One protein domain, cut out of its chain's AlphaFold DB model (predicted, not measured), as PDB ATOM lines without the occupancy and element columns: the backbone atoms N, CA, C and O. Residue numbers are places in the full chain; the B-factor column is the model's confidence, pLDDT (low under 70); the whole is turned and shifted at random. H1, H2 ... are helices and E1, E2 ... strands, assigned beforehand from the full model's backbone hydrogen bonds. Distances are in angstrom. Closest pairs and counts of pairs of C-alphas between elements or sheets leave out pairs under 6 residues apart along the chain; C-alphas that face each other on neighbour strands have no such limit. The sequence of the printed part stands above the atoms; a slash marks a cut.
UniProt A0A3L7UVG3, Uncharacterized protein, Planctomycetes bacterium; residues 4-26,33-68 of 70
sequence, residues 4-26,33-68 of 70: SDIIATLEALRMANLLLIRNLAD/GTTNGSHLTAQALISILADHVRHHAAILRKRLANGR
ATOM      1  N   SER A   4      82.863  82.791  87.838       97.19
ATOM      2  CA  SER A   4      82.949  81.362  87.511       97.19
ATOM      3  C   SER A   4      83.679  80.563  88.588       97.19
ATOM      4  O   SER A   4      83.205  79.510  89.000       97.19
ATOM      5  N   ASP A   5      84.790  81.088  89.094       98.12
ATOM      6  CA  ASP A   5      85.637  80.389  90.059       98.12
ATOM      7  C   ASP A   5      84.974  80.362  91.443       98.12
ATOM      8  O   ASP A   5      85.071  79.372  92.170       98.12
ATOM      9  N   ILE A   6      84.226  81.418  91.793       96.06
ATOM     10  CA  ILE A   6      83.410  81.457  93.015       96.06
ATOM     11  C   ILE A   6      82.297  80.404  92.942       96.06
ATOM     12  O   ILE A   6      82.073  79.681  93.913       96.06
ATOM     13  N   ILE A   7      81.614  80.299  91.796       95.50
ATOM     14  CA  ILE A   7      80.552  79.306  91.578       95.50
ATOM     15  C   ILE A   7      81.128  77.890  91.665       95.50
ATOM     16  O   ILE A   7      80.625  77.087  92.449       95.50
ATOM     17  N   ALA A   8      82.225  77.614  90.957       98.00
ATOM     18  CA  ALA A   8      82.888  76.312  90.990       98.00
ATOM     19  C   ALA A   8      83.337  75.933  92.414       98.00
ATOM     20  O   ALA A   8      83.161  74.796  92.851       98.00
ATOM     21  N   THR A   9      83.851  76.901  93.179       97.31
ATOM     22  CA  THR A   9      84.223  76.693  94.586       97.31
ATOM     23  C   THR A   9      83.004  76.347  95.443       97.31
ATOM     24  O   THR A   9      83.054  75.413  96.247       97.31
ATOM     25  N   LEU A  10      81.888  77.062  95.270       95.44
ATOM     26  CA  LEU A  10      80.649  76.785  95.999       95.44
ATOM     27  C   LEU A  10      80.115  75.378  95.684       95.44
ATOM     28  O   LEU A  10      79.728  74.655  96.603       95.44
ATOM     29  N   GLU A  11      80.121  74.976  94.414       97.12
ATOM     30  CA  GLU A  11      79.689  73.647  93.966       97.12
ATOM     31  C   GLU A  11      80.559  72.532  94.558       97.12
ATOM     32  O   GLU A  11      80.029  71.576  95.135       97.12
ATOM     33  N   ALA A  12      81.885  72.686  94.507       98.25
ATOM     34  CA  ALA A  12      82.824  71.729  95.085       98.25
ATOM     35  C   ALA A  12      82.602  71.558  96.598       98.25
ATOM     36  O   ALA A  12      82.504  70.434  97.098       98.25
ATOM     37  N   LEU A  13      82.426  72.664  97.330       96.88
ATOM     38  CA  LEU A  13      82.134  72.629  98.763       96.88
ATOM     39  C   LEU A  13      80.764  72.007  99.063       96.88
ATOM     40  O   LEU A  13      80.608  71.328 100.078       96.88
ATOM     41  N   ARG A  14      79.744  72.212  98.219       95.94
ATOM     42  CA  ARG A  14      78.440  71.543  98.377       95.94
ATOM     43  C   ARG A  14      78.565  70.036  98.207       95.94
ATOM     44  O   ARG A  14      78.040  69.309  99.050       95.94
ATOM     45  N   MET A  15      79.292  69.575  97.194       97.94
ATOM     46  CA  MET A  15      79.523  68.146  96.993       97.94
ATOM     47  C   MET A  15      80.277  67.526  98.175       97.94
ATOM     48  O   MET A  15      79.831  66.523  98.730       97.94
ATOM     49  N   ALA A  16      81.363  68.162  98.625       98.12
ATOM     50  CA  ALA A  16      82.139  67.695  99.773       98.12
ATOM     51  C   ALA A  16      81.291  67.601 101.055       98.12
ATOM     52  O   ALA A  16      81.342  66.594 101.759       98.12
ATOM     53  N   ASN A  17      80.450  68.608 101.325       96.62
ATOM     54  CA  ASN A  17      79.533  68.587 102.467       96.62
ATOM     55  C   ASN A  17      78.528  67.432 102.375       96.62
ATOM     56  O   ASN A  17      78.305  66.743 103.365       96.62
ATOM     57  N   LEU A  18      77.933  67.189 101.203       97.12
ATOM     58  CA  LEU A  18      76.989  66.082 101.021       97.12
ATOM     59  C   LEU A  18      77.653  64.722 101.243       97.12
ATOM     60  O   LEU A  18      77.059  63.859 101.887       97.12
ATOM     61  N   LEU A  19      78.874  64.534 100.737       98.19
ATOM     62  CA  LEU A  19      79.646  63.314 100.969       98.19
ATOM     63  C   LEU A  19      79.950  63.125 102.456       98.19
ATOM     64  O   LEU A  19      79.710  62.041 102.978       98.19
ATOM     65  N   LEU A  20      80.399  64.173 103.150       96.31
ATOM     66  CA  LEU A  20      80.635  64.129 104.594       96.31
ATOM     67  C   LEU A  20      79.364  63.734 105.358       96.31
ATOM     68  O   LEU A  20      79.385  62.781 106.126       96.31
ATOM     69  N   ILE A  21      78.253  64.437 105.114       96.56
ATOM     70  CA  ILE A  21      76.987  64.237 105.834       96.56
ATOM     71  C   ILE A  21      76.447  62.819 105.622       96.56
ATOM     72  O   ILE A  21      76.013  62.183 106.575       96.56
ATOM     73  N   ARG A  22      76.512  62.296 104.391       96.69
ATOM     74  CA  ARG A  22      76.059  60.931 104.066       96.69
ATOM     75  C   ARG A  22      76.882  59.832 104.734       96.69
ATOM     76  O   ARG A  22      76.401  58.713 104.832       96.69
ATOM     77  N   ASN A  23      78.106  60.141 105.156       97.44
ATOM     78  CA  ASN A  23      79.010  59.198 105.812       97.44
ATOM     79  C   ASN A  23      79.112  59.432 107.330       97.44
ATOM     80  O   ASN A  23      79.933  58.801 107.996       97.44
ATOM     81  N   LEU A  24      78.298  60.327 107.901       96.88
ATOM     82  CA  LEU A  24      78.194  60.461 109.350       96.88
ATOM     83  C   LEU A  24      77.465  59.249 109.935       96.88
ATOM     84  O   LEU A  24      76.359  58.925 109.516       96.88
ATOM     85  N   ALA A  25      78.068  58.620 110.944       97.44
ATOM     86  CA  ALA A  25      77.382  57.625 111.764       97.44
ATOM     87  C   ALA A  25      76.169  58.254 112.472       97.44
ATOM     88  O   ALA A  25      76.230  59.423 112.847       97.44
ATOM     89  N   ASP A  26      75.119  57.479 112.742       95.69
ATOM     90  CA  ASP A  26      73.883  57.988 113.363       95.69
ATOM     91  C   ASP A  26      74.148  58.743 114.673       95.69
ATOM     92  O   ASP A  26      73.729  59.885 114.841       95.69
ATOM     93  N   GLY A  33      78.647  71.019 120.306       94.94
ATOM     94  CA  GLY A  33      79.553  71.885 121.046       94.94
ATOM     95  C   GLY A  33      78.888  73.220 121.349       94.94
ATOM     96  O   GLY A  33      77.827  73.538 120.815       94.94
ATOM     97  N   THR A  34      79.505  74.010 122.221       95.94
ATOM     98  CA  THR A  34      79.025  75.361 122.527       95.94
ATOM     99  C   THR A  34      79.718  76.366 121.621       95.94
ATOM    100  O   THR A  34      80.944  76.421 121.568       95.94
ATOM    101  N   THR A  35      78.936  77.193 120.935       89.94
ATOM    102  CA  THR A  35      79.429  78.320 120.143       89.94
ATOM    103  C   THR A  35      78.576  79.548 120.420       89.94
ATOM    104  O   THR A  35      77.355  79.460 120.530       89.94
ATOM    105  N   ASN A  36      79.227  80.696 120.608       89.94
ATOM    106  CA  ASN A  36      78.574  81.960 120.957       89.94
ATOM    107  C   ASN A  36      77.543  81.840 122.108       89.94
ATOM    108  O   ASN A  36      76.451  82.399 122.049       89.94
ATOM    109  N   GLY A  37      77.864  81.037 123.130       94.12
ATOM    110  CA  GLY A  37      77.004  80.796 124.296       94.12
ATOM    111  C   GLY A  37      75.818  79.851 124.065       94.12
ATOM    112  O   GLY A  37      75.085  79.574 125.007       94.12
ATOM    113  N   SER A  38      75.632  79.328 122.851       91.75
ATOM    114  CA  SER A  38      74.558  78.391 122.513       91.75
ATOM    115  C   SER A  38      75.116  77.009 122.186       91.75
ATOM    116  O   SER A  38      76.129  76.880 121.497       91.75
ATOM    117  N   HIS A  39      74.453  75.963 122.673       95.12
ATOM    118  CA  HIS A  39      74.777  74.596 122.281       95.12
ATOM    119  C   HIS A  39      74.244  74.313 120.873       95.12
ATOM    120  O   HIS A  39      73.097  74.631 120.562       95.12
ATOM    121  N   LEU A  40      75.076  73.710 120.029       96.50
ATOM    122  CA  LEU A  40      74.760  73.374 118.647       96.50
ATOM    123  C   LEU A  40      75.191  71.943 118.352       96.50
ATOM    124  O   LEU A  40      76.354  71.587 118.546       96.50
ATOM    125  N   THR A  41      74.253  71.145 117.847       97.31
ATOM    126  CA  THR A  41      74.508  69.788 117.356       97.31
ATOM    127  C   THR A  41      74.962  69.808 115.898       97.31
ATOM    128  O   THR A  41      74.736  70.780 115.167       97.31
ATOM    129  N   ALA A  42      75.574  68.714 115.443       96.25
ATOM    130  CA  ALA A  42      75.912  68.520 114.038       96.25
ATOM    131  C   ALA A  42      74.664  68.629 113.147       96.25
ATOM    132  O   ALA A  42      74.706  69.307 112.120       96.25
ATOM    133  N   GLN A  43      73.533  68.052 113.574       96.38
ATOM    134  CA  GLN A  43      72.256  68.190 112.871       96.38
ATOM    135  C   GLN A  43      71.823  69.655 112.732       96.38
ATOM    136  O   GLN A  43      71.489  70.100 111.633       96.38
ATOM    137  N   ALA A  44      71.849  70.418 113.827       95.69
ATOM    138  CA  ALA A  44      71.459  71.824 113.807       95.69
ATOM    139  C   ALA A  44      72.361  72.642 112.867       95.69
ATOM    140  O   ALA A  44      71.866  73.458 112.088       95.69
ATOM    141  N   LEU A  45      73.671  72.373 112.869       95.06
ATOM    142  CA  LEU A  45      74.620  73.031 111.972       95.06
ATOM    143  C   LEU A  45      74.344  72.713 110.492       95.06
ATOM    144  O   LEU A  45      74.396  73.616 109.655       95.06
ATOM    145  N   ILE A  46      74.011  71.460 110.164       95.69
ATOM    146  CA  ILE A  46      73.635  71.046 108.802       95.69
ATOM    147  C   ILE A  46      72.376  71.791 108.335       95.69
ATOM    148  O   ILE A  46      72.354  72.311 107.216       95.69
ATOM    149  N   SER A  47      71.356  71.901 109.194       95.75
ATOM    150  CA  SER A  47      70.127  72.649 108.899       95.75
ATOM    151  C   SER A  47      70.409  74.132 108.643       95.75
ATOM    152  O   SER A  47      70.004  74.666 107.609       95.75
ATOM    153  N   ILE A  48      71.195  74.776 109.514       95.38
ATOM    154  CA  ILE A  48      71.621  76.176 109.348       95.38
ATOM    155  C   ILE A  48      72.337  76.372 108.012       95.38
ATOM    156  O   ILE A  48      72.061  77.321 107.287       95.38
ATOM    157  N   LEU A  49      73.240  75.464 107.653       94.88
ATOM    158  CA  LEU A  49      74.023  75.536 106.424       94.88
ATOM    159  C   LEU A  49      73.173  75.352 105.152       94.88
ATOM    160  O   LEU A  49      73.520  75.905 104.100       94.88
ATOM    161  N   ALA A  50      72.062  74.614 105.223       94.88
ATOM    162  CA  ALA A  50      71.089  74.521 104.136       94.88
ATOM    163  C   ALA A  50      70.258  75.811 104.007       94.88
ATOM    164  O   ALA A  50      70.121  76.356 102.907       94.88
ATOM    165  N   ASP A  51      69.753  76.335 105.124       96.88
ATOM    166  CA  ASP A  51      68.921  77.543 105.139       96.88
ATOM    167  C   ASP A  51      69.707  78.813 104.821       96.88
ATOM    168  O   ASP A  51      69.211  79.689 104.110       96.88
ATOM    169  N   HIS A  52      70.969  78.882 105.239       96.25
ATOM    170  CA  HIS A  52      71.872  79.985 104.931       96.25
ATOM    171  C   HIS A  52      72.006  80.202 103.416       96.25
ATOM    172  O   HIS A  52      71.877  81.326 102.926       96.25
ATOM    173  N   VAL A  53      72.173  79.126 102.639       94.75
ATOM    174  CA  VAL A  53      72.253  79.233 101.173       94.75
ATOM    175  C   VAL A  53      70.928  79.697 100.571       94.75
ATOM    176  O   VAL A  53      70.935  80.537  99.670       94.75
ATOM    177  N   ARG A  54      69.783  79.218 101.077       96.00
ATOM    178  CA  ARG A  54      68.457  79.676 100.616       96.00
ATOM    179  C   ARG A  54      68.259  81.167 100.874       96.00
ATOM    180  O   ARG A  54      67.805  81.882  99.979       96.00
ATOM    181  N   HIS A  55      68.643  81.634 102.061       97.56
ATOM    182  CA  HIS A  55      68.580  83.039 102.445       97.56
ATOM    183  C   HIS A  55      69.409  83.918 101.499       97.56
ATOM    184  O   HIS A  55      68.890  84.869 100.912       97.56
ATOM    185  N   HIS A  56      70.674  83.558 101.263       95.69
ATOM    186  CA  HIS A  56      71.532  84.315 100.352       95.69
ATOM    187  C   HIS A  56      71.059  84.251  98.894       95.69
ATOM    188  O   HIS A  56      71.074  85.274  98.209       95.69
ATOM    189  N   ALA A  57      70.555  83.107  98.424       94.38
ATOM    190  CA  ALA A  57      69.959  83.001  97.094       94.38
ATOM    191  C   ALA A  57      68.743  83.931  96.930       94.38
ATOM    192  O   ALA A  57      68.580  84.550  95.880       94.38
ATOM    193  N   ALA A  58      67.905  84.077  97.962       96.44
ATOM    194  CA  ALA A  58      66.788  85.021  97.948       96.44
ATOM    195  C   ALA A  58      67.265  86.482  97.868       96.44
ATOM    196  O   ALA A  58      66.731  87.257  97.071       96.44
ATOM    197  N   ILE A  59      68.309  86.851  98.621       96.25
ATOM    198  CA  ILE A  59      68.928  88.185  98.537       96.25
ATOM    199  C   ILE A  59      69.467  88.451  97.128       96.25
ATOM    200  O   ILE A  59      69.199  89.515  96.565       96.25
ATOM    201  N   LEU A  60      70.202  87.497  96.547       93.81
ATOM    202  CA  LEU A  60      70.757  87.621  95.197       93.81
ATOM    203  C   LEU A  60      69.653  87.795  94.158       93.81
ATOM    204  O   LEU A  60      69.720  88.726  93.360       93.81
ATOM    205  N   ARG A  61      68.596  86.973  94.211       94.31
ATOM    206  CA  ARG A  61      67.433  87.119  93.323       94.31
ATOM    207  C   ARG A  61      66.802  88.497  93.445       94.31
ATOM    208  O   ARG A  61      66.553  89.118  92.421       94.31
ATOM    209  N   LYS A  62      66.590  88.999  94.666       95.62
ATOM    210  CA  LYS A  62      66.019  90.335  94.889       95.62
ATOM    211  C   LYS A  62      66.899  91.431  94.284       95.62
ATOM    212  O   LYS A  62      66.397  92.302  93.588       95.62
ATOM    213  N   ARG A  63      68.211  91.383  94.521       93.38
ATOM    214  CA  ARG A  63      69.146  92.410  94.032       93.38
ATOM    215  C   ARG A  63      69.316  92.380  92.515       93.38
ATOM    216  O   ARG A  63      69.341  93.435  91.900       93.38
ATOM    217  N   LEU A  64      69.391  91.190  91.921       89.81
ATOM    218  CA  LEU A  64      69.525  91.032  90.473       89.81
ATOM    219  C   LEU A  64      68.210  91.301  89.736       89.81
ATOM    220  O   LEU A  64      68.239  91.869  88.653       89.81
ATOM    221  N   ALA A  65      67.058  90.953  90.317       77.38
ATOM    222  CA  ALA A  65      65.756  91.309  89.754       77.38
ATOM    223  C   ALA A  65      65.531  92.827  89.765       77.38
ATOM    224  O   ALA A  65      65.050  93.367  88.778       77.38
ATOM    225  N   ASN A  66      65.948  93.519  90.830       64.31
ATOM    226  CA  ASN A  66      65.858  94.979  90.925       64.31
ATOM    227  C   ASN A  66      66.866  95.720  90.028       64.31
ATOM    228  O   ASN A  66      66.729  96.923  89.843       64.31
ATOM    229  N   GLY A  67      67.879  95.030  89.496       56.81
ATOM    230  CA  GLY A  67      68.796  95.569  88.487       56.81
ATOM    231  C   GLY A  67      68.282  95.430  87.050       56.81
ATOM    232  O   GLY A  67      68.942  95.901  86.132       56.81
ATOM    233  N   ARG A  68      67.123  94.785  86.848       58.09
ATOM    234  CA  ARG A  68      66.410  94.697  85.566       58.09
ATOM    235  C   ARG A  68      65.221  95.658  85.565       58.09
ATOM    236  O   ARG A  68      64.070  95.231  85.542       58.09
TER     237      ARG A  68
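This is residues 4 to 26 and 33 to 68 of the 70 residues of an uncharacterized protein of Planctomycetes bacterium (UniProt A0A3L7UVG3). Two long helices, H1 and H2, run roughly opposite ways with a gap between them, near each other but not in close contact, and a small two-strand hairpin, E1 and E2, sits at the end where H2 begins. Residues 34 to 40 of the hairpin stick out, as do residues 4 to 13 of H1 and residues 51 to 68, of which 51 to 65 belong to H2. The printed part has 59 residues, with H1, E1, E2 and H2 along the chain; the sheet, in the order E1 - E2, is antiparallel, and the class is mostly helix. The whole is loose, with a radius of gyration of the C-alphas of 15.0 A, and elongated, spanning 46 by 27 by 16 A.

H1 is residues 4 to 22, 27.2 A long, beginning at C-alpha 4 (82.949, 81.362, 87.511). E1 is residues 33 to 35, beginning at C-alpha 33 (79.553, 71.885, 121.046). E2 is residues 38 to 41. H2 is residues 42 to 65, 34.8 A long, ending at C-alpha 65 (65.756, 91.309, 89.754).

H1 and H2 are near each other, with 7 pairs of C-alphas within 10 A and no pair within 8 A. In H1 every O i to N i+4 pair is within hydrogen-bond range; in H2 19 of 20 are. A tight link joins E2 to H2. E1 and E2 form a hairpin through a tight link, antiparallel at 137 degrees; the C-alphas of Thr 34 and His 39 face each other at 4.3 A. N 33 and O 40 are within hydrogen-bond range at 2.9 A, as are N 35 and O 38 at 2.9 A. H1 and E2 are apart, and so are E1 and H2.

The C-alphas of Ala 25 and Arg 68, the two farthest apart, are 46.7 A apart. Residues 27 to 32 are not printed, and C-alphas 26 and 33 are 16.9 A apart across this cut, which lies in the link from H1 to E1. The mean pLDDT of the printed part is 93.6; residues 66 to 68 are under 70.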